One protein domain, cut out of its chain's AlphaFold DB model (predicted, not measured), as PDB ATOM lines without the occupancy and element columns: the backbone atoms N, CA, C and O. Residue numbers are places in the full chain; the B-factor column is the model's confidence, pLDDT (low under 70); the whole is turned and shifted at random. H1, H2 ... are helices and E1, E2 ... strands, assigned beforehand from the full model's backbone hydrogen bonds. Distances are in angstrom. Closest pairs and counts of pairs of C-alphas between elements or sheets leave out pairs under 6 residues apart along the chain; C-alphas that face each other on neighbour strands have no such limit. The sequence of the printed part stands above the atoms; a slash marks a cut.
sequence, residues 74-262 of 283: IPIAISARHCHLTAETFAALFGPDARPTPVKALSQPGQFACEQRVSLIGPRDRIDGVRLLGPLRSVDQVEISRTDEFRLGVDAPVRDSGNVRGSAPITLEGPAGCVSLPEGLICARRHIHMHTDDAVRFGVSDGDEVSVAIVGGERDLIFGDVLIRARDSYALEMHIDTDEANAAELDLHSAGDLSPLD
ATOM      1  N   ILE A  74     151.219 131.768  92.305       96.19
ATOM      2  CA  ILE A  74     151.725 130.907  93.360       96.19
ATOM      3  C   ILE A  74     150.693 130.946  94.488       96.19
ATOM      4  O   ILE A  74     150.488 132.010  95.079       96.19
ATOM      5  N   PRO A  75     150.015 129.825  94.791       96.75
ATOM      6  CA  PRO A  75     149.126 129.738  95.945       96.75
ATOM      7  C   PRO A  75     149.882 130.024  97.244       96.75
ATOM      8  O   PRO A  75     151.034 129.608  97.384       96.75
ATOM      9  N   ILE A  76     149.239 130.699  98.198       97.25
ATOM     10  CA  ILE A  76     149.850 131.045  99.485       97.25
ATOM     11  C   ILE A  76     149.182 130.257 100.611       97.25
ATOM     12  O   ILE A  76     147.975 130.349 100.831       97.25
ATOM     13  N   ALA A  77     149.990 129.519 101.367       96.81
ATOM     14  CA  ALA A  77     149.595 128.862 102.601       96.81
ATOM     15  C   ALA A  77     150.070 129.645 103.824       96.81
ATOM     16  O   ALA A  77     151.265 129.848 104.061       96.81
ATOM     17  N   ILE A  78     149.098 130.013 104.657       97.25
ATOM     18  CA  ILE A  78     149.330 130.684 105.931       97.25
ATOM     19  C   ILE A  78     149.577 129.622 107.004       97.25
ATOM     20  O   ILE A  78     148.693 128.835 107.360       97.25
ATOM     21  N   SER A  79     150.793 129.612 107.532       94.94
ATOM     22  CA  SER A  79     151.246 128.651 108.528       94.94
ATOM     23  C   SER A  79     151.016 129.204 109.930       94.94
ATOM     24  O   SER A  79     151.718 130.094 110.403       94.94
ATOM     25  N   ALA A  80     150.021 128.652 110.624       96.31
ATOM     26  CA  ALA A  80     149.886 128.861 112.061       96.31
ATOM     27  C   ALA A  80     151.008 128.137 112.823       96.31
ATOM     28  O   ALA A  80     151.605 127.182 112.316       96.31
ATOM     29  N   ARG A  81     151.237 128.547 114.074       97.88
ATOM     30  CA  ARG A  81     152.197 127.894 114.970       97.88
ATOM     31  C   ARG A  81     151.994 126.380 115.037       97.88
ATOM     32  O   ARG A  81     150.872 125.891 115.233       97.88
ATOM     33  N   HIS A  82     153.079 125.636 114.903       98.56
ATOM     34  CA  HIS A  82     153.037 124.181 114.858       98.56
ATOM     35  C   HIS A  82     154.385 123.566 115.239       98.56
ATOM     36  O   HIS A  82     155.386 124.261 115.404       98.56
ATOM     37  N   CYS A  83     154.405 122.246 115.400       98.38
ATOM     38  CA  CYS A  83     155.621 121.495 115.679       98.38
ATOM     39  C   CYS A  83     155.745 120.261 114.786       98.38
ATOM     40  O   CYS A  83     154.749 119.659 114.380       98.38
ATOM     41  N   HIS A  84     156.989 119.880 114.525       98.50
ATOM     42  CA  HIS A  84     157.406 118.607 113.956       98.50
ATOM     43  C   HIS A  84     158.265 117.922 115.009       98.50
ATOM     44  O   HIS A  84     159.163 118.556 115.558       98.50
ATOM     45  N   LEU A  85     157.991 116.655 115.305       98.44
ATOM     46  CA  LEU A  85     158.658 115.950 116.400       98.44
ATOM     47  C   LEU A  85     159.403 114.711 115.922       98.44
ATOM     48  O   LEU A  85     159.023 114.079 114.932       98.44
ATOM     49  N   THR A  86     160.424 114.335 116.681       98.38
ATOM     50  CA  THR A  86     161.055 113.020 116.631       98.38
ATOM     51  C   THR A  86     160.161 111.950 117.250       98.38
ATOM     52  O   THR A  86     159.231 112.235 118.007       98.38
ATOM     53  N   ALA A  87     160.449 110.682 116.945       98.31
ATOM     54  CA  ALA A  87     159.764 109.552 117.573       98.31
ATOM     55  C   ALA A  87     159.957 109.513 119.096       98.31
ATOM     56  O   ALA A  87     159.019 109.181 119.818       98.31
ATOM     57  N   GLU A  88     161.144 109.884 119.575       98.25
ATOM     58  CA  GLU A  88     161.478 109.916 120.999       98.25
ATOM     59  C   GLU A  88     160.691 111.004 121.734       98.25
ATOM     60  O   GLU A  88     159.965 110.707 122.684       98.25
ATOM     61  N   THR A  89     160.743 112.242 121.240       98.62
ATOM     62  CA  THR A  89     160.007 113.366 121.828       98.62
ATOM     63  C   THR A  89     158.497 113.144 121.753       98.62
ATOM     64  O   THR A  89     157.781 113.403 122.720       98.62
ATOM     65  N   PHE A  90     157.993 112.586 120.647       98.75
ATOM     66  CA  PHE A  90     156.583 112.212 120.540       98.75
ATOM     67  C   PHE A  90     156.180 111.185 121.611       98.75
ATOM     68  O   PHE A  90     155.181 111.381 122.304       98.75
ATOM     69  N   ALA A  91     156.960 110.115 121.784       98.50
ATOM     70  CA  ALA A  91     156.696 109.097 122.798       98.50
ATOM     71  C   ALA A  91     156.748 109.666 124.226       98.50
ATOM     72  O   ALA A  91     155.929 109.289 125.063       98.50
ATOM     73  N   ALA A  92     157.657 110.602 124.504       98.56
ATOM     74  CA  ALA A  92     157.749 111.265 125.804       98.56
ATOM     75  C   ALA A  92     156.537 112.168 126.106       98.56
ATOM     76  O   ALA A  92     156.080 112.231 127.246       98.56
ATOM     77  N   LEU A  93     155.992 112.847 125.092       98.69
ATOM     78  CA  LEU A  93     154.870 113.777 125.253       98.69
ATOM     79  C   LEU A  93     153.498 113.086 125.231       98.69
ATOM     80  O   LEU A  93     152.571 113.555 125.894       98.69
ATOM     81  N   PHE A  94     153.352 111.987 124.484       98.56
ATOM     82  CA  PHE A  94     152.061 111.325 124.238       98.56
ATOM     83  C   PHE A  94     151.979 109.872 124.732       98.56
ATOM     84  O   PHE A  94     150.887 109.306 124.754       98.56
ATOM     85  N   GLY A  95     153.096 109.280 125.157       97.94
ATOM     86  CA  GLY A  95     153.206 107.894 125.614       97.94
ATOM     87  C   GLY A  95     153.887 106.971 124.586       97.94
ATOM     88  O   GLY A  95     153.783 107.201 123.379       97.94
ATOM     89  N   PRO A  96     154.559 105.892 125.033       95.75
ATOM     90  CA  PRO A  96     155.406 105.041 124.181       95.75
ATOM     91  C   PRO A  96     154.640 104.296 123.075       95.75
ATOM     92  O   PRO A  96     155.160 104.065 121.981       95.75
ATOM     93  N   ASP A  97     153.379 103.958 123.336       95.44
ATOM     94  CA  ASP A  97     152.525 103.228 122.395       95.44
ATOM     95  C   ASP A  97     151.667 104.153 121.521       95.44
ATOM     96  O   ASP A  97     150.987 103.690 120.603       95.44
ATOM     97  N   ALA A  98     151.711 105.468 121.761       96.88
ATOM     98  CA  ALA A  98     150.959 106.427 120.968       96.88
ATOM     99  C   ALA A  98     151.488 106.483 119.528       96.88
ATOM    100  O   ALA A  98     152.666 106.235 119.249       96.88
ATOM    101  N   ARG A  99     150.616 106.851 118.589       96.69
ATOM    102  CA  ARG A  99     150.977 107.132 117.194       96.69
ATOM    103  C   ARG A  99     150.341 108.453 116.758       96.69
ATOM    104  O   ARG A  99     149.248 108.759 117.237       96.69
ATOM    105  N   PRO A 100     150.991 109.238 115.879       97.75
ATOM    106  CA  PRO A 100     150.365 110.425 115.308       97.75
ATOM    107  C   PRO A 100     149.083 110.040 114.566       97.75
ATOM    108  O   PRO A 100     149.108 109.136 113.730       97.75
ATOM    109  N   THR A 101     147.980 110.725 114.861       98.25
ATOM    110  CA  THR A 101     146.669 110.451 114.253       98.25
ATOM    111  C   THR A 101     146.367 111.526 113.210       98.25
ATOM    112  O   THR A 101     146.118 112.664 113.608       98.25
ATOM    113  N   PRO A 102     146.392 111.238 111.897       98.00
ATOM    114  CA  PRO A 102     146.120 112.245 110.873       98.00
ATOM    115  C   PRO A 102     144.676 112.764 110.939       98.00
ATOM    116  O   PRO A 102     143.741 111.969 110.984       98.00
ATOM    117  N   VAL A 103     144.489 114.086 110.876       97.69
ATOM    118  CA  VAL A 103     143.158 114.727 110.766       97.69
ATOM    119  C   VAL A 103     142.916 115.396 109.426       97.69
ATOM    120  O   VAL A 103     141.780 115.474 108.967       97.69
ATOM    121  N   LYS A 104     143.970 115.937 108.814       96.62
ATOM    122  CA  LYS A 104     143.865 116.716 107.581       96.62
ATOM    123  C   LYS A 104     145.170 116.601 106.808       96.62
ATOM    124  O   LYS A 104     146.227 116.896 107.362       96.62
ATOM    125  N   ALA A 105     145.091 116.202 105.542       96.88
ATOM    126  CA  ALA A 105     146.227 116.285 104.631       96.88
ATOM    127  C   ALA A 105     146.581 117.755 104.373       96.88
ATOM    128  O   ALA A 105     145.690 118.603 104.256       96.88
ATOM    129  N   LEU A 106     147.874 118.055 104.314       95.38
ATOM    130  CA  LEU A 106     148.353 119.356 103.869       95.38
ATOM    131  C   LEU A 106     148.522 119.347 102.345       95.38
ATOM    132  O   LEU A 106     148.479 118.300 101.703       95.38
ATOM    133  N   SER A 107     148.688 120.537 101.789       92.50
ATOM    134  CA  SER A 107     149.033 120.797 100.387       92.50
ATOM    135  C   SER A 107     150.294 120.054  99.945       92.50
ATOM    136  O   SER A 107     150.317 119.442  98.878       92.50
ATOM    137  N   GLN A 108     151.331 120.066 100.788       96.62
ATOM    138  CA  GLN A 108     152.585 119.379 100.509       96.62
ATOM    139  C   GLN A 108     152.400 117.851 100.565       96.62
ATOM    140  O   GLN A 108     151.958 117.327 101.597       96.62
ATOM    141  N   PRO A 109     152.762 117.112  99.495       95.62
ATOM    142  CA  PRO A 109     152.526 115.675  99.401       95.62
ATOM    143  C   PRO A 109     153.063 114.887 100.603       95.62
ATOM    144  O   PRO A 109     154.223 115.000 100.999       95.62
ATOM    145  N   GLY A 110     152.197 114.063 101.197       95.06
ATOM    146  CA  GLY A 110     152.539 113.203 102.333       95.06
ATOM    147  C   GLY A 110     152.630 113.906 103.693       95.06
ATOM    148  O   GLY A 110     152.823 113.217 104.693       95.06
ATOM    149  N   GLN A 111     152.464 115.231 103.764       96.81
ATOM    150  CA  GLN A 111     152.388 115.961 105.033       96.81
ATOM    151  C   GLN A 111     150.938 116.032 105.538       96.81
ATOM    152  O   GLN A 111     149.985 116.116 104.758       96.81
ATOM    153  N   PHE A 112     150.744 116.009 106.856       98.19
ATOM    154  CA  PHE A 112     149.411 116.050 107.464       98.19
ATOM    155  C   PHE A 112     149.416 116.731 108.832       98.19
ATOM    156  O   PHE A 112     150.377 116.643 109.586       98.19
ATOM    157  N   ALA A 113     148.313 117.382 109.186       98.06
ATOM    158  CA  ALA A 113     148.054 117.797 110.557       98.06
ATOM    159  C   ALA A 113     147.544 116.604 111.374       98.06
ATOM    160  O   ALA A 113     146.715 115.828 110.888       98.06
ATOM    161  N   CYS A 114     147.996 116.486 112.620       98.44
ATOM    162  CA  CYS A 114     147.616 115.412 113.537       98.44
ATOM    163  C   CYS A 114     146.553 115.861 114.558       98.44
ATOM    164  O   CYS A 114     146.418 117.054 114.823       98.44
ATOM    165  N   GLU A 115     145.822 114.938 115.192       98.31
ATOM    166  CA  GLU A 115     144.926 115.243 116.325       98.31
ATOM    167  C   GLU A 115     145.698 115.842 117.499       98.31
ATOM    168  O   GLU A 115     145.219 116.775 118.149       98.31
ATOM    169  N   GLN A 116     146.912 115.339 117.709       98.56
ATOM    170  CA  GLN A 116     147.803 115.714 118.789       98.56
ATOM    171  C   GLN A 116     148.150 117.206 118.761       98.56
ATOM    172  O   GLN A 116     148.350 117.829 117.708       98.56
ATOM    173  N   ARG A 117     148.211 117.771 119.967       98.56
ATOM    174  CA  ARG A 117     148.617 119.145 120.241       98.56
ATOM    175  C   ARG A 117     149.495 119.171 121.483       98.56
ATOM    176  O   ARG A 117     149.317 118.336 122.367       98.56
ATOM    177  N   VAL A 118     150.399 120.139 121.533       98.75
ATOM    178  CA  VAL A 118     151.278 120.404 122.675       98.75
ATOM    179  C   VAL A 118     151.060 121.824 123.184       98.75
ATOM    180  O   VAL A 118     150.502 122.673 122.480       98.75
ATOM    181  N   SER A 119     151.521 122.082 124.397       98.88
ATOM    182  CA  SER A 119     151.660 123.424 124.942       98.88
ATOM    183  C   SER A 119     153.124 123.845 124.893       98.88
ATOM    184  O   SER A 119     154.006 123.077 125.273       98.88
ATOM    185  N   LEU A 120     153.383 125.059 124.411       98.81
ATOM    186  CA  LEU A 120     154.697 125.694 124.447       98.81
ATOM    187  C   LEU A 120     154.796 126.516 125.725       98.81
ATOM    188  O   LEU A 120     153.938 127.360 125.975       98.81
ATOM    189  N   ILE A 121     155.835 126.289 126.518       98.75
ATOM    190  CA  ILE A 121     156.058 126.983 127.785       98.75
ATOM    191  C   ILE A 121     157.363 127.763 127.668       98.75
ATOM    192  O   ILE A 121     158.448 127.177 127.632       98.75
ATOM    193  N   GLY A 122     157.238 129.087 127.583       98.31
ATOM    194  CA  GLY A 122     158.363 130.012 127.580       98.31
ATOM    195  C   GLY A 122     158.618 130.616 128.966       98.31
ATOM    196  O   GLY A 122     157.845 130.390 129.900       98.31
ATOM    197  N   PRO A 123     159.689 131.411 129.127       98.06
ATOM    198  CA  PRO A 123     160.009 132.071 130.395       98.06
ATOM    199  C   PRO A 123     158.939 133.054 130.887       98.06
ATOM    200  O   PRO A 123     158.873 133.333 132.084       98.06
ATOM    201  N   ARG A 124     158.145 133.626 129.971       98.19
ATOM    202  CA  ARG A 124     157.154 134.666 130.278       98.19
ATOM    203  C   ARG A 124     155.724 134.138 130.333       98.19
ATOM    204  O   ARG A 124     154.989 134.515 131.240       98.19
ATOM    205  N   ASP A 125     155.327 133.324 129.362       98.38
ATOM    206  CA  ASP A 125     153.955 132.828 129.221       98.38
ATOM    207  C   ASP A 125     153.932 131.454 128.525       98.38
ATOM    208  O   ASP A 125     154.966 130.930 128.096       98.38
ATOM    209  N   ARG A 126     152.734 130.877 128.403       98.25
ATOM    210  CA  ARG A 126     152.448 129.637 127.679       98.25
ATOM    211  C   ARG A 126     151.540 129.868 126.471       98.25
ATOM    212  O   ARG A 126     150.681 130.751 126.469       98.25
ATOM    213  N   ILE A 127     151.687 129.011 125.464       98.69
ATOM    214  CA  ILE A 127     150.780 128.915 124.318       98.69
ATOM    215  C   ILE A 127     150.274 127.480 124.207       98.69
ATOM    216  O   ILE A 127     151.041 126.559 123.945       98.69
ATOM    217  N   ASP A 128     148.968 127.298 124.382       98.56
ATOM    218  CA  ASP A 128     148.323 125.988 124.336       98.56
ATOM    219  C   ASP A 128     147.825 125.623 122.937       98.56
ATOM    220  O   ASP A 128     147.502 126.478 122.110       98.56
ATOM    221  N   GLY A 129     147.685 124.319 122.697       98.06
ATOM    222  CA  GLY A 129     147.007 123.812 121.508       98.06
ATOM    223  C   GLY A 129     147.821 123.931 120.218       98.06
ATOM    224  O   GLY A 129     147.227 123.960 119.138       98.06
ATOM    225  N   VAL A 130     149.151 123.972 120.314       98.56
ATOM    226  CA  VAL A 130     150.055 124.009 119.160       98.56
ATOM    227  C   VAL A 130     150.010 122.672 118.432       98.56
ATOM    228  O   VAL A 130     150.166 121.610 119.031       98.56
ATOM    229  N   ARG A 131     149.727 122.723 117.130       98.50
ATOM    230  CA  ARG A 131     149.427 121.545 116.312       98.50
ATOM    231  C   ARG A 131     150.695 120.740 116.015       98.50
ATOM    232  O   ARG A 131     151.701 121.315 115.616       98.50
ATOM    233  N   LEU A 132     150.621 119.414 116.133       98.62
ATOM    234  CA  LEU A 132     151.629 118.515 115.567       98.62
ATOM    235  C   LEU A 132     151.377 118.316 114.068       98.62
ATOM    236  O   LEU A 132     150.249 117.999 113.671       98.62
ATOM    237  N   LEU A 133     152.424 118.455 113.258       98.38
ATOM    238  CA  LEU A 133     152.442 118.040 111.859       98.38
ATOM    239  C   LEU A 133     153.235 116.739 111.710       98.38
ATOM    240  O   LEU A 133     154.260 116.532 112.360       98.38
ATOM    241  N   GLY A 134     152.711 115.847 110.879       97.00
ATOM    242  CA  GLY A 134     153.310 114.573 110.529       97.00
ATOM    243  C   GLY A 134     153.743 114.518 109.059       97.00
ATOM    244  O   GLY A 134     153.291 115.334 108.249       97.00
ATOM    245  N   PRO A 135     154.581 113.532 108.698       97.62
ATOM    246  CA  PRO A 135     155.098 112.464 109.560       97.62
ATOM    247  C   PRO A 135     156.154 112.960 110.562       97.62
ATOM    248  O   PRO A 135     156.687 114.059 110.430       97.62
ATOM    249  N   LEU A 136     156.456 112.129 111.567       97.81
ATOM    250  CA  LEU A 136     157.546 112.401 112.510       97.81
ATOM    251  C   LEU A 136     158.873 112.545 111.757       97.81
ATOM    252  O   LEU A 136     159.112 111.857 110.761       97.81
ATOM    253  N   ARG A 137     159.726 113.447 112.236       96.50
ATOM    254  CA  ARG A 137     160.992 113.820 111.596       96.50
ATOM    255  C   ARG A 137     162.185 113.294 112.390       96.50
ATOM    256  O   ARG A 137     162.047 112.694 113.449       96.50
ATOM    257  N   SER A 138     163.382 113.509 111.858       95.88
ATOM    258  CA  SER A 138     164.641 113.194 112.543       95.88
ATOM    259  C   SER A 138     165.069 114.259 113.555       95.88
ATOM    260  O   SER A 138     166.032 114.043 114.281       95.88
ATOM    261  N   VAL A 139     164.403 115.416 113.568       96.69
ATOM    262  CA  VAL A 139     164.743 116.574 114.396       96.69
ATOM    263  C   VAL A 139     163.455 117.215 114.907       96.69
ATOM    264  O   VAL A 139     162.483 117.311 114.154       96.69
ATOM    265  N   ASP A 140     163.462 117.642 116.171       98.38
ATOM    266  CA  ASP A 140     162.381 118.423 116.766       98.38
ATOM    267  C   ASP A 140     162.462 119.876 116.292       98.38
ATOM    268  O   ASP A 140     163.513 120.514 116.356       98.38
ATOM    269  N   GLN A 141     161.343 120.400 115.804       98.62
ATOM    270  CA  GLN A 141     161.247 121.761 115.299       98.62
ATOM    271  C   GLN A 141     159.895 122.358 115.656       98.62
ATOM    272  O   GLN A 141     158.852 121.740 115.443       98.62
ATOM    273  N   VAL A 142     159.912 123.584 116.156       98.56
ATOM    274  CA  VAL A 142     158.724 124.352 116.503       98.56
ATOM    275  C   VAL A 142     158.783 125.665 115.745       98.56
ATOM    276  O   VAL A 142     159.757 126.407 115.854       98.56
ATOM    277  N   GLU A 143     157.740 125.932 114.972       98.56
ATOM    278  CA  GLU A 143     157.614 127.133 114.154       98.56
ATOM    279  C   GLU A 143     156.558 128.044 114.785       98.56
ATOM    280  O   GLU A 143     155.427 127.614 115.038       98.56
ATOM    281  N   ILE A 144     156.940 129.288 115.072       98.44
ATOM    282  CA  ILE A 144     156.093 130.315 115.694       98.44
ATOM    283  C   ILE A 144     156.219 131.648 114.947       98.44
ATOM    284  O   ILE A 144     157.213 131.869 114.259       98.44
ATOM    285  N   SER A 145     155.249 132.551 115.102       98.00
ATOM    286  CA  SER A 145     155.399 133.918 114.586       98.00
ATOM    287  C   SER A 145     156.220 134.799 115.538       98.00
ATOM    288  O   SER A 145     156.458 134.436 116.697       98.00
ATOM    289  N   ARG A 146     156.628 135.992 115.086       96.81
ATOM    290  CA  ARG A 146     157.288 136.977 115.965       96.81
ATOM    291  C   ARG A 146     156.386 137.416 117.116       96.81
ATOM    292  O   ARG A 146     156.846 137.594 118.242       96.81
ATOM    293  N   THR A 147     155.085 137.525 116.883       97.94
ATOM    294  CA  THR A 147     154.116 137.828 117.943       97.94
ATOM    295  C   THR A 147     154.113 136.760 119.043       97.94
ATOM    296  O   THR A 147     154.074 137.085 120.234       97.94
ATOM    297  N   ASP A 148     154.198 135.482 118.670       98.25
ATOM    298  CA  ASP A 148     154.244 134.366 119.623       98.25
ATOM    299  C   ASP A 148     155.532 134.351 120.447       98.25
ATOM    300  O   ASP A 148     155.508 134.067 121.645       98.25
ATOM    301  N   GLU A 149     156.657 134.687 119.824       97.44
ATOM    302  CA  GLU A 149     157.947 134.803 120.492       97.44
ATOM    303  C   GLU A 149     157.888 135.850 121.616       97.44
ATOM    304  O   GLU A 149     158.260 135.559 122.761       97.44
ATOM    305  N   PHE A 150     157.360 137.047 121.326       97.69
ATOM    306  CA  PHE A 150     157.172 138.081 122.345       97.69
ATOM    307  C   PHE A 150     156.263 137.605 123.474       97.69
ATOM    308  O   PHE A 150     156.493 137.945 124.636       97.69
ATOM    309  N   ARG A 151     155.243 136.800 123.179       98.19
ATOM    310  CA  ARG A 151     154.388 136.230 124.221       98.19
ATOM    311  C   ARG A 151     155.160 135.257 125.113       98.19
ATOM    312  O   ARG A 151     155.139 135.403 126.332       98.19
ATOM    313  N   LEU A 152     155.876 134.309 124.513       98.44
ATOM    314  CA  LEU A 152     156.646 133.287 125.227       98.44
ATOM    315  C   LEU A 152     157.837 133.879 125.999       98.44
ATOM    316  O   LEU A 152     158.252 133.309 127.007       98.44
ATOM    317  N   GLY A 153     158.355 135.036 125.578       97.81
ATOM    318  CA  GLY A 153     159.516 135.676 126.198       97.81
ATOM    319  C   GLY A 153     160.827 134.981 125.843       97.81
ATOM    320  O   GLY A 153     161.700 134.838 126.697       97.81
ATOM    321  N   VAL A 154     160.930 134.533 124.598       97.00
ATOM    322  CA  VAL A 154     162.104 133.885 123.996       97.00
ATOM    323  C   VAL A 154     162.663 134.780 122.884       97.00
ATOM    324  O   VAL A 154     161.996 135.735 122.508       97.00
ATOM    325  N   ASP A 155     163.879 134.507 122.406       96.38
ATOM    326  CA  ASP A 155     164.467 135.177 121.232       96.38
ATOM    327  C   ASP A 155     164.655 134.142 120.113       96.38
ATOM    328  O   ASP A 155     165.701 133.496 120.009       96.38
ATOM    329  N   ALA A 156     163.581 133.870 119.371       97.31
ATOM    330  CA  ALA A 156     163.544 132.839 118.339       97.31
ATOM    331  C   ALA A 156     164.094 133.398 117.014       97.31
ATOM    332  O   ALA A 156     163.558 134.370 116.475       97.31
ATOM    333  N   PRO A 157     165.155 132.807 116.435       97.69
ATOM    334  CA  PRO A 157     165.714 133.309 115.186       97.69
ATOM    335  C   PRO A 157     164.819 132.964 113.990       97.69
ATOM    336  O   PRO A 157     164.173 131.915 113.965       97.69
ATOM    337  N   VAL A 158     164.858 133.807 112.953       97.25
ATOM    338  CA  VAL A 158     164.288 133.476 111.637       97.25
ATOM    339  C   VAL A 158     165.186 132.437 110.963       97.25
ATOM    340  O   VAL A 158     166.397 132.654 110.862       97.25
ATOM    341  N   ARG A 159     164.626 131.297 110.543       97.00
ATOM    342  CA  ARG A 159     165.382 130.173 109.964       97.00
ATOM    343  C   ARG A 159     164.593 129.427 108.896       97.00
ATOM    344  O   ARG A 159     163.367 129.342 108.949       97.00
ATOM    345  N   ASP A 160     165.331 128.792 107.995       94.44
ATOM    346  CA  ASP A 160     164.778 127.791 107.089       94.44
ATOM    347  C   ASP A 160     164.386 126.523 107.853       94.44
ATOM    348  O   ASP A 160     165.099 126.062 108.753       94.44
ATOM    349  N   SER A 161     163.269 125.915 107.450       90.44
ATOM    350  CA  SER A 161     162.797 124.650 108.016       90.44
ATOM    351  C   SER A 161     163.859 123.551 107.825       90.44
ATOM    352  O   SER A 161     164.259 123.239 106.697       90.44
ATOM    353  N   GLY A 162     164.309 122.963 108.937       90.44
ATOM    354  CA  GLY A 162     165.417 122.009 109.038       90.44
ATOM    355  C   GLY A 162     166.693 122.588 109.668       90.44
ATOM    356  O   GLY A 162     167.522 121.822 110.162       90.44
ATOM    357  N   ASN A 163     166.857 123.917 109.710       94.31
ATOM    358  CA  ASN A 163     168.032 124.581 110.282       94.31
ATOM    359  C   ASN A 163     167.793 125.064 111.725       94.31
ATOM    360  O   ASN A 163     167.770 126.265 112.014       94.31
ATOM    361  N   VAL A 164     167.650 124.111 112.649       95.69
ATOM    362  CA  VAL A 164     167.355 124.394 114.068       95.69
ATOM    363  C   VAL A 164     168.590 124.532 114.960       95.69
ATOM    364  O   VAL A 164     168.459 124.875 116.131       95.69
ATOM    365  N   ARG A 165     169.796 124.284 114.443       96.75
ATOM    366  CA  ARG A 165     171.016 124.323 115.261       96.75
ATOM    367  C   ARG A 165     171.232 125.717 115.854       96.75
ATOM    368  O   ARG A 165     171.239 126.713 115.119       96.75
ATOM    369  N   GLY A 166     171.446 125.779 117.166       95.88
ATOM    370  CA  GLY A 166     171.629 127.019 117.918       95.88
ATOM    371  C   GLY A 166     170.407 127.938 117.887       95.88
ATOM    372  O   GLY A 166     170.566 129.152 117.993       95.88
ATOM    373  N   SER A 167     169.213 127.388 117.647       98.06
ATOM    374  CA  SER A 167     167.948 128.118 117.772       98.06
ATOM    375  C   SER A 167     167.476 128.180 119.227       98.06
ATOM    376  O   SER A 167     168.123 127.630 120.120       98.06
ATOM    377  N   ALA A 168     166.374 128.888 119.478       97.88
ATOM    378  CA  ALA A 168     165.923 129.138 120.837       97.88
ATOM    379  C   ALA A 168     165.482 127.841 121.547       97.88
ATOM    380  O   ALA A 168     164.905 126.949 120.912       97.88
ATOM    381  N   PRO A 169     165.720 127.737 122.866       98.12
ATOM    382  CA  PRO A 169     165.180 126.658 123.674       98.12
ATOM    383  C   PRO A 169     163.682 126.864 123.912       98.12
ATOM    384  O   PRO A 169     163.186 127.994 123.960       98.12
ATOM    385  N   ILE A 170     162.960 125.770 124.130       98.62
ATOM    386  CA  ILE A 170     161.546 125.806 124.510       98.62
ATOM    387  C   ILE A 170     161.173 124.556 125.297       98.62
ATOM    388  O   ILE A 170     161.752 123.492 125.096       98.62
ATOM    389  N   THR A 171     160.185 124.665 126.180       98.81
ATOM    390  CA  THR A 171     159.609 123.499 126.852       98.81
ATOM    391  C   THR A 171     158.282 123.123 126.202       98.81
ATOM    392  O   THR A 171     157.417 123.977 126.009       98.81
ATOM    393  N   LEU A 172     158.132 121.844 125.868       98.81
ATOM    394  CA  LEU A 172     156.922 121.243 125.320       98.81
ATOM    395  C   LEU A 172     156.211 120.437 126.400       98.81
ATOM    396  O   LEU A 172     156.821 119.580 127.028       98.81
ATOM    397  N   GLU A 173     154.915 120.663 126.575       98.81
ATOM    398  CA  GLU A 173     154.056 119.877 127.463       98.81
ATOM    399  C   GLU A 173     152.996 119.141 126.633       98.81
ATOM    400  O   GLU A 173     152.285 119.738 125.820       98.81
ATOM    401  N   GLY A 174     152.919 117.827 126.821       98.50
ATOM    402  CA  GLY A 174     151.913 116.943 126.250       98.50
ATOM    403  C   GLY A 174     151.139 116.210 127.351       98.50
ATOM    404  O   GLY A 174     151.441 116.353 128.535       98.50
ATOM    405  N   PRO A 175     150.131 115.400 126.995       98.00
ATOM    406  CA  PRO A 175     149.281 114.726 127.977       98.00
ATOM    407  C   PRO A 175     150.012 113.691 128.848       98.00
ATOM    408  O   PRO A 175     149.529 113.378 129.934       98.00
ATOM    409  N   ALA A 176     151.134 113.135 128.381       98.00
ATOM    410  CA  ALA A 176     151.883 112.095 129.086       98.00
ATOM    411  C   ALA A 176     153.187 112.597 129.727       98.00
ATOM    412  O   ALA A 176     153.796 111.866 130.508       98.00
ATOM    413  N   GLY A 177     153.625 113.820 129.421       97.88
ATOM    414  CA  GLY A 177     154.909 114.310 129.896       97.88
ATOM    415  C   GLY A 177     155.289 115.688 129.375       97.88
ATOM    416  O   GLY A 177     154.542 116.345 128.650       97.88
ATOM    417  N   CYS A 178     156.485 116.113 129.767       98.31
ATOM    418  CA  CYS A 178     157.054 117.407 129.436       98.31
ATOM    419  C   CYS A 178     158.508 117.215 128.984       98.31
ATOM    420  O   CYS A 178     159.239 116.422 129.580       98.31
ATOM    421  N   VAL A 179     158.912 117.914 127.926       98.75
ATOM    422  CA  VAL A 179     160.244 117.822 127.317       98.75
ATOM    423  C   VAL A 179     160.807 119.227 127.143       98.75
ATOM    424  O   VAL A 179     160.205 120.060 126.469       98.75
ATOM    425  N   SER A 180     161.979 119.495 127.718       98.50
ATOM    426  CA  SER A 180     162.724 120.730 127.458       98.50
ATOM    427  C   SER A 180     163.680 120.527 126.289       98.50
ATOM    428  O   SER A 180     164.614 119.731 126.374       98.50
ATOM    429  N   LEU A 181     163.455 121.271 125.210       98.31
ATOM    430  CA  LEU A 181     164.322 121.303 124.044       98.31
ATOM    431  C   LEU A 181     165.395 122.388 124.232       98.31
ATOM    432  O   LEU A 181     165.041 123.547 124.472       98.31
ATOM    433  N   PRO A 182     166.695 122.055 124.126       97.62
ATOM    434  CA  PRO A 182     167.765 123.049 124.206       97.62
ATOM    435  C   PRO A 182     167.854 123.924 122.944       97.62
ATOM    436  O   PRO A 182     168.355 125.041 123.011       97.62
ATOM    437  N   GLU A 183     167.368 123.411 121.815       97.88
ATOM    438  CA  GLU A 183     167.218 124.086 120.527       97.88
ATOM    439  C   GLU A 183     166.015 123.467 119.796       97.88
ATOM    440  O   GLU A 183     165.626 122.339 120.097       97.88
ATOM    441  N   GLY A 184     165.415 124.187 118.852       97.25
ATOM    442  CA  GLY A 184     164.279 123.708 118.058       97.25
ATOM    443  C   GLY A 184     163.241 124.781 117.747       97.25
ATOM    444  O   GLY A 184     162.455 124.600 116.819       97.25
ATOM    445  N   LEU A 185     163.221 125.891 118.495       98.56
ATOM    446  CA  LEU A 185     162.239 126.960 118.321       98.56
ATOM    447  C   LEU A 185     162.739 128.039 117.354       98.56
ATOM    448  O   LEU A 185     163.754 128.694 117.610       98.56
ATOM    449  N   ILE A 186     161.993 128.251 116.271       98.56
ATOM    450  CA  ILE A 186     162.320 129.208 115.208       98.56
ATOM    451  C   ILE A 186     161.094 130.022 114.783       98.56
ATOM    452  O   ILE A 186     159.953 129.570 114.904       98.56
ATOM    453  N   CYS A 187     161.349 131.194 114.205       97.94
ATOM    454  CA  CYS A 187     160.402 131.832 113.297       97.94
ATOM    455  C   CYS A 187     160.660 131.306 111.883       97.94
ATOM    456  O   CYS A 187     161.803 131.311 111.416       97.94
ATOM    457  N   ALA A 188     159.624 130.810 111.210       94.44
ATOM    458  CA  ALA A 188     159.788 130.234 109.882       94.44
ATOM    459  C   ALA A 188     160.148 131.335 108.874       94.44
ATOM    460  O   ALA A 188     159.430 132.323 108.747       94.44
ATOM    461  N   ARG A 189     161.261 131.174 108.148       96.94
ATOM    462  CA  ARG A 189     161.559 132.027 106.992       96.94
ATOM    463  C   ARG A 189     160.583 131.683 105.865       96.94
ATOM    464  O   ARG A 189     160.419 130.503 105.540       96.94
ATOM    465  N   ARG A 190     159.960 132.695 105.257       97.50
ATOM    466  CA  ARG A 190     159.106 132.517 104.076       97.50
ATOM    467  C   ARG A 190     159.849 131.835 102.930       97.50
ATOM    468  O   ARG A 190     161.021 132.112 102.677       97.50
ATOM    469  N   HIS A 191     159.161 130.938 102.242       98.06
ATOM    470  CA  HIS A 191     159.736 130.156 101.150       98.06
ATOM    471  C   HIS A 191     158.650 129.652 100.204       98.06
ATOM    472  O   HIS A 191     157.478 129.592 100.571       98.06
ATOM    473  N   ILE A 192     159.046 129.251  98.999       98.25
ATOM    474  CA  ILE A 192     158.169 128.596  98.032       98.25
ATOM    475  C   ILE A 192     158.648 127.164  97.829       98.25
ATOM    476  O   ILE A 192     159.792 126.924  97.444       98.25
ATOM    477  N   HIS A 193     157.759 126.208  98.068       98.25
ATOM    478  CA  HIS A 193     157.941 124.842  97.603       98.25
ATOM    479  C   HIS A 193     157.552 124.766  96.127       98.25
ATOM    480  O   HIS A 193     156.514 125.292  95.738       98.25
ATOM    481  N   MET A 194     158.377 124.117  95.307       97.19
ATOM    482  CA  MET A 194     158.127 123.910  93.879       97.19
ATOM    483  C   MET A 194     158.469 122.478  93.473       97.19
ATOM    484  O   MET A 194     159.480 121.929  93.919       97.19
ATOM    485  N   HIS A 195     157.676 121.895  92.570       97.31
ATOM    486  CA  HIS A 195     158.167 120.771  91.778       97.31
ATOM    487  C   HIS A 195     159.295 121.263  90.853       97.31
ATOM    488  O   HIS A 195     159.331 122.436  90.478       97.31
ATOM    489  N   THR A 196     160.213 120.388  90.444       95.81
ATOM    490  CA  THR A 196     161.307 120.759  89.525       95.81
ATOM    491  C   THR A 196     160.788 121.287  88.182       95.81
ATOM    492  O   THR A 196     161.311 122.270  87.662       95.81
ATOM    493  N   ASP A 197     159.695 120.719  87.670       94.62
ATOM    494  CA  ASP A 197     158.988 121.237  86.486       94.62
ATOM    495  C   ASP A 197     158.422 122.654  86.688       94.62
ATOM    496  O   ASP A 197     158.436 123.462  85.756       94.62
ATOM    497  N   ASP A 198     157.930 122.980  87.892       94.62
ATOM    498  CA  ASP A 198     157.485 124.341  88.204       94.62
ATOM    499  C   ASP A 198     158.688 125.286  88.228       94.62
ATOM    500  O   ASP A 198     158.640 126.327  87.584       94.62
ATOM    501  N   ALA A 199     159.795 124.905  88.871       92.94
ATOM    502  CA  ALA A 199     161.015 125.715  88.893       92.94
ATOM    503  C   ALA A 199     161.496 126.064  87.468       92.94
ATOM    504  O   ALA A 199     161.747 127.230  87.160       92.94
ATOM    505  N   VAL A 200     161.481 125.088  86.548       91.38
ATOM    506  CA  VAL A 200     161.755 125.316  85.117       91.38
ATOM    507  C   VAL A 200     160.736 126.273  84.485       91.38
ATOM    508  O   VAL A 200     161.130 127.164  83.733       91.38
ATOM    509  N   ARG A 201     159.437 126.124  84.785       89.38
ATOM    510  CA  ARG A 201     158.374 127.006  84.268       89.38
ATOM    511  C   ARG A 201     158.542 128.454  84.733       89.38
ATOM    512  O   ARG A 201     158.315 129.364  83.940       89.38
ATOM    513  N   PHE A 202     158.919 128.653  85.992       90.75
ATOM    514  CA  PHE A 202     159.144 129.966  86.597       90.75
ATOM    515  C   PHE A 202     160.533 130.546  86.284       90.75
ATOM    516  O   PHE A 202     160.756 131.732  86.508       90.75
ATOM    517  N   GLY A 203     161.450 129.743  85.733       90.44
ATOM    518  CA  GLY A 203     162.808 130.172  85.402       90.44
ATOM    519  C   GLY A 203     163.703 130.372  86.628       90.44
ATOM    520  O   GLY A 203     164.595 131.214  86.578       90.44
ATOM    521  N   VAL A 204     163.460 129.618  87.701       93.00
ATOM    522  CA  VAL A 204     164.189 129.677  88.980       93.00
ATOM    523  C   VAL A 204     164.822 128.324  89.315       93.00
ATOM    524  O   VAL A 204     164.450 127.293  88.751       93.00
ATOM    525  N   SER A 205     165.777 128.318  90.241       93.69
ATOM    526  CA  SER A 205     166.496 127.136  90.729       93.69
ATOM    527  C   SER A 205     166.311 126.937  92.237       93.69
ATOM    528  O   SER A 205     165.972 127.865  92.967       93.69
ATOM    529  N   ASP A 206     166.539 125.712  92.723       96.69
ATOM    530  CA  ASP A 206     166.606 125.441  94.168       96.69
ATOM    531  C   ASP A 206     167.681 126.321  94.822       96.69
ATOM    532  O   ASP A 206     168.821 126.352  94.355       96.69
ATOM    533  N   GLY A 207     167.322 127.010  95.905       94.31
ATOM    534  CA  GLY A 207     168.222 127.908  96.625       94.31
ATOM    535  C   GLY A 207     168.244 129.354  96.126       94.31
ATOM    536  O   GLY A 207     168.872 130.180  96.786       94.31
ATOM    537  N   ASP A 208     167.561 129.675  95.023       93.81
ATOM    538  CA  ASP A 208     167.389 131.068  94.603       93.81
ATOM    539  C   ASP A 208     166.547 131.837  95.632       93.81
ATOM    540  O   ASP A 208     165.661 131.275  96.285       93.81
ATOM    541  N   GLU A 209     166.792 133.140  95.752       93.88
ATOM    542  CA  GLU A 209     165.939 134.059  96.503       93.88
ATOM    543  C   GLU A 209     165.191 134.954  95.514       93.88
ATOM    544  O   GLU A 209     165.763 135.433  94.536       93.88
ATOM    545  N   VAL A 210     163.886 135.119  95.729       93.25
ATOM    546  CA  VAL A 210     163.006 135.871  94.829       93.25
ATOM    547  C   VAL A 210     162.125 136.841  95.599       93.25
ATOM    548  O   VAL A 210     161.931 136.724  96.809       93.25
ATOM    549  N   SER A 211     161.520 137.769  94.863       94.62
ATOM    550  CA  SER A 211     160.453 138.625  95.365       94.62
ATOM    551  C   SER A 211     159.079 138.121  94.898       94.62
ATOM    552  O   SER A 211     158.919 137.721  93.745       94.62
ATOM    553  N   VAL A 212     158.065 138.168  95.766       95.12
ATOM    554  CA  VAL A 212     156.672 137.789  95.456       95.12
ATOM    555  C   VAL A 212     155.756 138.987  95.655       95.12
ATOM    556  O   VAL A 212     155.666 139.532  96.754       95.12
ATOM    557  N   ALA A 213     155.063 139.393  94.596       93.50
ATOM    558  CA  ALA A 213     154.109 140.490  94.616       93.50
ATOM    559  C   ALA A 213     152.693 139.997  94.937       93.50
ATOM    560  O   ALA A 213     152.191 139.056  94.321       93.50
ATOM    561  N   ILE A 214     152.038 140.698  95.862       93.50
ATOM    562  CA  ILE A 214     150.616 140.582  96.184       93.50
ATOM    563  C   ILE A 214     149.937 141.869  95.720       93.50
ATOM    564  O   ILE A 214     150.244 142.953  96.225       93.50
ATOM    565  N   VAL A 215     149.033 141.763  94.744       87.00
ATOM    566  CA  VAL A 215     148.399 142.924  94.105       87.00
ATOM    567  C   VAL A 215     146.896 142.711  93.963       87.00
ATOM    568  O   VAL A 215     146.443 141.638  93.575       87.00
ATOM    569  N   GLY A 216     146.126 143.772  94.208       82.00
ATOM    570  CA  GLY A 216     144.677 143.804  94.009       82.00
ATOM    571  C   GLY A 216     143.865 143.632  95.294       82.00
ATOM    572  O   GLY A 216     142.638 143.639  95.222       82.00
ATOM    573  N   GLY A 217     144.528 143.512  96.448       83.69
ATOM    574  CA  GLY A 217     143.894 143.424  97.764       83.69
ATOM    575  C   GLY A 217     143.781 144.783  98.453       83.69
ATOM    576  O   GLY A 217     144.041 145.833  97.861       83.69
ATOM    577  N   GLU A 218     143.416 144.793  99.734       87.69
ATOM    578  CA  GLU A 218     143.418 146.023 100.540       87.69
ATOM    579  C   GLU A 218     144.856 146.481 100.845       87.69
ATOM    580  O   GLU A 218     145.177 147.668 100.704       87.69
ATOM    581  N   ARG A 219     145.751 145.526 101.135       93.44
ATOM    582  CA  ARG A 219     147.147 145.750 101.540       93.44
ATOM    583  C   ARG A 219     148.149 145.130 100.560       93.44
ATOM    584  O   ARG A 219     148.830 144.161 100.879       93.44
ATOM    585  N   ASP A 220     148.255 145.731  99.375       91.50
ATOM    586  CA  ASP A 220     149.251 145.326  98.370       91.50
ATOM    587  C   ASP A 220     150.675 145.462  98.924       91.50
ATOM    588  O   ASP A 220     151.017 146.486  99.528       91.50
ATOM    589  N   LEU A 221     151.514 144.454  98.681       91.31
ATOM    590  CA  LEU A 221     152.919 144.466  99.076       91.31
ATOM    591  C   LEU A 221     153.759 143.478  98.266       91.31
ATOM    592  O   LEU A 221     153.234 142.606  97.578       91.31
ATOM    593  N   ILE A 222     155.079 143.628  98.356       93.62
ATOM    594  CA  ILE A 222     156.049 142.696  97.781       93.62
ATOM    595  C   ILE A 222     156.851 142.092  98.932       93.62
ATOM    596  O   ILE A 222     157.468 142.820  99.711       93.62
ATOM    597  N   PHE A 223     156.837 140.767  99.041       95.31
ATOM    598  CA  PHE A 223     157.724 140.024  99.930       95.31
ATOM    599  C   PHE A 223     159.060 139.798  99.215       95.31
ATOM    600  O   PHE A 223     159.074 139.078  98.226       95.31
ATOM    601  N   GLY A 224     160.159 140.391  99.694       93.69
ATOM    602  CA  GLY A 224     161.522 140.074  99.222       93.69
ATOM    603  C   GLY A 224     162.070 138.781  99.830       93.69
ATOM    604  O   GLY A 224     161.357 138.124 100.582       93.69
ATOM    605  N   ASP A 225     163.331 138.421  99.605       93.31
ATOM    606  CA  ASP A 225     164.034 137.354 100.349       93.31
ATOM    607  C   ASP A 225     163.297 135.994 100.440       93.31
ATOM    608  O   ASP A 225     163.420 135.280 101.448       93.31
ATOM    609  N   VAL A 226     162.465 135.650  99.448       96.62
ATOM    610  CA  VAL A 226     161.658 134.423  99.452       96.62
ATOM    611  C   VAL A 226     162.484 133.282  98.876       96.62
ATOM    612  O   VAL A 226     162.771 133.260  97.683       96.62
ATOM    613  N   LEU A 227     162.844 132.311  99.712       96.94
ATOM    614  CA  LEU A 227     163.672 131.180  99.296       96.94
ATOM    615  C   LEU A 227     162.895 130.204  98.398       96.94
ATOM    616  O   LEU A 227     161.823 129.724  98.777       96.94
ATOM    617  N   ILE A 228     163.468 129.825  97.259       97.50
ATOM    618  CA  ILE A 228     162.971 128.743  96.407       97.50
ATOM    619  C   ILE A 228     163.484 127.396  96.913       97.50
ATOM    620  O   ILE A 228     164.680 127.190  97.111       97.50
ATOM    621  N   ARG A 229     162.562 126.447  97.077       97.25
ATOM    622  CA  ARG A 229     162.856 125.054  97.418       97.25
ATOM    623  C   ARG A 229     162.256 124.144  96.353       97.25
ATOM    624  O   ARG A 229     161.047 123.908  96.363       97.25
ATOM    625  N   ALA A 230     163.082 123.618  95.455       96.88
ATOM    626  CA  ALA A 230     162.635 122.824  94.313       96.88
ATOM    627  C   ALA A 230     162.991 121.340  94.475       96.88
ATOM    628  O   ALA A 230     164.162 120.965  94.544       96.88
ATOM    629  N   ARG A 231     161.973 120.471  94.540       96.56
ATOM    630  CA  ARG A 231     162.131 119.007  94.626       96.56
ATOM    631  C   ARG A 231     160.966 118.294  93.952       96.56
ATOM    632  O   ARG A 231     159.833 118.742  94.061       96.56
ATOM    633  N   ASP A 232     161.212 117.112  93.393       96.56
ATOM    634  CA  ASP A 232     160.173 116.294  92.735       96.56
ATOM    635  C   ASP A 232     159.025 115.870  93.674       96.56
ATOM    636  O   ASP A 232     157.947 115.474  93.244       96.56
ATOM    637  N   SER A 233     159.245 115.933  94.989       94.19
ATOM    638  CA  SER A 233     158.240 115.595  96.000       94.19
ATOM    639  C   SER A 233     157.368 116.775  96.441       94.19
ATOM    640  O   SER A 233     156.517 116.591  97.310       94.19
ATOM    641  N   TYR A 234     157.625 117.986  95.949       96.94
ATOM    642  CA  TYR A 234     156.945 119.202  96.393       96.94
ATOM    643  C   TYR A 234     155.806 119.605  95.464       96.94
ATOM    644  O   TYR A 234     155.823 119.324  94.268       96.94
ATOM    645  N   ALA A 235     154.817 120.282  96.044       97.06
ATOM    646  CA  ALA A 235     153.755 120.956  95.310       97.06
ATOM    647  C   ALA A 235     153.974 122.472  95.375       97.06
ATOM    648  O   ALA A 235     154.430 122.975  96.404       97.06
ATOM    649  N   LEU A 236     153.637 123.181  94.291       97.50
ATOM    650  CA  LEU A 236     153.759 124.635  94.202       97.50
ATOM    651  C   LEU A 236     152.938 125.341  95.287       97.50
ATOM    652  O   LEU A 236     151.709 125.352  95.218       97.50
ATOM    653  N   GLU A 237     153.612 125.953  96.258       97.62
ATOM    654  CA  GLU A 237     152.967 126.736  97.313       97.62
ATOM    655  C   GLU A 237     153.979 127.627  98.041       97.62
ATOM    656  O   GLU A 237     155.066 127.177  98.413       97.62
ATOM    657  N   MET A 238     153.618 128.886  98.275       98.12
ATOM    658  CA  MET A 238     154.361 129.795  99.142       98.12
ATOM    659  C   MET A 238     153.900 129.620 100.585       98.12
ATOM    660  O   MET A 238     152.709 129.681 100.870       98.12
ATOM    661  N   HIS A 239     154.839 129.454 101.505       98.06
ATOM    662  CA  HIS A 239     154.572 129.350 102.930       98.06
ATOM    663  C   HIS A 239     155.024 130.629 103.628       98.06
ATOM    664  O   HIS A 239     156.192 131.012 103.531       98.06
ATOM    665  N   ILE A 240     154.098 131.251 104.352       97.94
ATOM    666  CA  ILE A 240     154.333 132.421 105.209       97.94
ATOM    667  C   ILE A 240     153.722 132.188 106.586       97.94
ATOM    668  O   ILE A 240     152.824 131.349 106.732       97.94
ATOM    669  N   ASP A 241     154.182 132.920 107.597       97.44
ATOM    670  CA  ASP A 241     153.557 132.870 108.920       97.44
ATOM    671  C   ASP A 241     152.305 133.764 109.020       97.44
ATOM    672  O   ASP A 241     151.902 134.458 108.080       97.44
ATOM    673  N   THR A 242     151.632 133.723 110.171       97.19
ATOM    674  CA  THR A 242     150.426 134.528 110.399       97.19
ATOM    675  C   THR A 242     150.691 136.027 110.463       97.19
ATOM    676  O   THR A 242     149.806 136.799 110.107       97.19
ATOM    677  N   ASP A 243     151.861 136.462 110.928       97.75
ATOM    678  CA  ASP A 243     152.183 137.885 111.045       97.75
ATOM    679  C   ASP A 243     152.432 138.475 109.648       97.75
ATOM    680  O   ASP A 243     151.913 139.546 109.327       97.75
ATOM    681  N   GLU A 244     153.137 137.735 108.788       97.56
ATOM    682  CA  GLU A 244     153.336 138.060 107.373       97.56
ATOM    683  C   GLU A 244     152.008 138.105 106.606       97.56
ATOM    684  O   GLU A 244     151.735 139.069 105.888       97.56
ATOM    685  N   ALA A 245     151.139 137.110 106.806       97.12
ATOM    686  CA  ALA A 245     149.823 137.080 106.170       97.12
ATOM    687  C   ALA A 245     148.938 138.258 106.607       97.12
ATOM    688  O   ALA A 245     148.315 138.915 105.773       97.12
ATOM    689  N   ASN A 246     148.927 138.578 107.904       96.88
ATOM    690  CA  ASN A 246     148.176 139.711 108.446       96.88
ATOM    691  C   ASN A 246     148.708 141.061 107.936       96.88
ATOM    692  O   ASN A 246     147.939 142.016 107.795       96.88
ATOM    693  N   ALA A 247     150.011 141.169 107.653       95.94
ATOM    694  CA  ALA A 247     150.601 142.377 107.079       95.94
ATOM    695  C   ALA A 247     150.098 142.659 105.649       95.94
ATOM    696  O   ALA A 247     149.962 143.830 105.288       95.94
ATOM    697  N   ALA A 248     149.785 141.605 104.891       95.25
ATOM    698  CA  ALA A 248     149.241 141.644 103.530       95.25
ATOM    699  C   ALA A 248     147.707 141.479 103.452       95.25
ATOM    700  O   ALA A 248     147.149 141.559 102.363       95.25
ATOM    701  N   GLU A 249     147.023 141.261 104.583       95.69
ATOM    702  CA  GLU A 249     145.578 140.970 104.638       95.69
ATOM    703  C   GLU A 249     145.169 139.754 103.785       95.69
ATOM    704  O   GLU A 249     144.182 139.769 103.053       95.69
ATOM    705  N   LEU A 250     145.967 138.687 103.878       96.00
ATOM    706  CA  LEU A 250     145.768 137.467 103.097       96.00
ATOM    707  C   LEU A 250     144.805 136.488 103.770       96.00
ATOM    708  O   LEU A 250     144.775 136.335 104.994       96.00
ATOM    709  N   ASP A 251     144.076 135.757 102.933       93.81
ATOM    710  CA  ASP A 251     143.197 134.653 103.306       93.81
ATOM    711  C   ASP A 251     143.668 133.308 102.717       93.81
ATOM    712  O   ASP A 251     144.719 133.195 102.087       93.81
ATOM    713  N   LEU A 252     142.875 132.252 102.918       89.38
ATOM    714  CA  LEU A 252     143.190 130.889 102.466       89.38
ATOM    715  C   LEU A 252     143.122 130.688 100.941       89.38
ATOM    716  O   LEU A 252     143.423 129.594 100.464       89.38
ATOM    717  N   HIS A 253     142.665 131.687 100.187       91.94
ATOM    718  CA  HIS A 253     142.534 131.639  98.729       91.94
ATOM    719  C   HIS A 253     143.506 132.587  98.029       91.94
ATOM    720  O   HIS A 253     143.486 132.703  96.803       91.94
ATOM    721  N   SER A 254     144.354 133.251  98.809       95.19
ATOM    722  CA  SER A 254     145.299 134.232  98.319       95.19
ATOM    723  C   SER A 254     146.415 133.586  97.500       95.19
ATOM    724  O   SER A 254     146.860 132.464  97.759       95.19
ATOM    725  N   ALA A 255     146.868 134.321  96.492       95.31
ATOM    726  CA  ALA A 255     147.957 133.940  95.612       95.31
ATOM    727  C   ALA A 255     148.823 135.167  95.310       95.31
ATOM    728  O   ALA A 255     148.357 136.302  95.420       95.31
ATOM    729  N   GLY A 256     150.073 134.926  94.932       94.50
ATOM    730  CA  GLY A 256     151.014 135.959  94.504       94.50
ATOM    731  C   GLY A 256     151.708 135.586  93.203       94.50
ATOM    732  O   GLY A 256     151.632 134.443  92.761       94.50
ATOM    733  N   ASP A 257     152.413 136.540  92.612       93.69
ATOM    734  CA  ASP A 257     153.206 136.339  91.398       93.69
ATOM    735  C   ASP A 257     154.677 136.661  91.676       93.69
ATOM    736  O   ASP A 257     154.981 137.520  92.509       93.69
ATOM    737  N   LEU A 258     155.610 136.017  90.968       90.94
ATOM    738  CA  LEU A 258     157.014 136.431  91.033       90.94
ATOM    739  C   LEU A 258     157.156 137.880  90.548       90.94
ATOM    740  O   LEU A 258     156.729 138.231  89.445       90.94
ATOM    741  N   SER A 259     157.775 138.719  91.374       83.56
ATOM    742  CA  SER A 259     158.089 140.104  91.040       83.56
ATOM    743  C   SER A 259     159.389 140.161  90.231       83.56
ATOM    744  O   SER A 259     160.397 139.615  90.674       83.56
ATOM    745  N   PRO A 260     159.420 140.862  89.083       68.69
ATOM    746  CA  PRO A 260     160.653 141.093  88.328       68.69
ATOM    747  C   PRO A 260     161.565 142.144  88.982       68.69
ATOM    748  O   PRO A 260     162.688 142.345  88.531       68.69
ATOM    749  N   LEU A 261     161.055 142.865  89.982       60.94
ATOM    750  CA  LEU A 261     161.818 143.790  90.806       60.94
ATOM    751  C   LEU A 261     162.180 143.049  92.085       60.94
ATOM    752  O   LEU A 261     161.284 142.789  92.894       60.94
ATOM    753  N   ASP A 262     163.458 142.716  92.245       57.78
ATOM    754  CA  ASP A 262     163.972 142.422  93.574       57.78
ATOM    755  C   ASP A 262     164.171 143.746  94.318       57.78
ATOM    756  O   ASP A 262     164.627 144.735  93.733       57.78
TER     757      ASP A 262
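AT A GLANCE: This is residues 74 to 262 of the 283 residues of the protein "Phosphate propanoyltransferase" of Granulosicoccus sp (UniProt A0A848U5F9). What does the model look like? Two small closed barrels of six strands stand side by side along the longest axis, one ringed by E2, E5, E4, E7, E8 and E6, the other by E1, E12, E9, E11, E10 and E13, each with two short helices outside it. The chain passes between them from E1 to E2 and from E8 to E9, and E3 is added to the first barrel beside E4. What is it made of? The printed part has 189 residues with 4 named helices and 13 named strands, in the order E1 E2 H1 E3 E4 E5 E6 H2 E7 E8 E9 H3 E10 E11 E12 H4 E13; its class is mixed, helices and strands, and both barrels are mixed. It is compact, with a radius of gyration of the C-alphas of 17.0 A and spans of 50 by 34 by 29 A.

IN THESE COORDINATES: Where is the first barrel? Its strands are E2, residues 82 to 84, E3, 102 to 105, E4, 112 to 121 and 24.0 A long, E5, 126 to 134, E6, 141 to 144, E7, 168 to 173, and E8, 178 to 188 and 23.5 A long. Where is the second? E1, residues 74 to 79, begins with C-alpha 74 at (151.725, 130.907, 93.360); then come E9, 191 to 194, E10, 209 to 214, E11, 221 to 230 and 24.2 A long, E12, 237 to 241, and E13, 255 to 259, ending with C-alpha 259 at (158.089, 140.104, 91.040). Where are the helices? They are H1, residues 87 to 94, H2, 146 to 152, H3, 196 to 202, and H4, 242 to 248.

HOW THE PARTS SIT: How do the strands pair? E3, E4 and E5 form a meander, two hairpins of antiparallel neighbours, with N 113 and O 104 at 2.8 A and N 118 and O 130 at 2.9 A, within hydrogen-bond range. In the second barrel E1 and E12 are parallel, N 77 and O 238 being 2.8 A apart. Where do the helices lie? H1 and H2 are on the first barrel at heights of 8.0 A and 7.3 A, H3 and H4 on the second at 8.5 A and 7.1 A. H2 and H4 are close but not clearly touching, the closest C-alphas, of Arg 146 and Asp 243, being 7.1 A apart. In the four helices every O i to N i+4 pair is within hydrogen-bond range.

THE WHOLE: How large is it? The two C-alphas farthest apart, of Asp 97 and Leu 261, are 52.2 A apart. Is it continuous and confident? The printed part has no cut, and the link from H2 to E7, 15 residues, is long. The mean pLDDT of the printed part is 95.8, with residues 260 to 262 under 70.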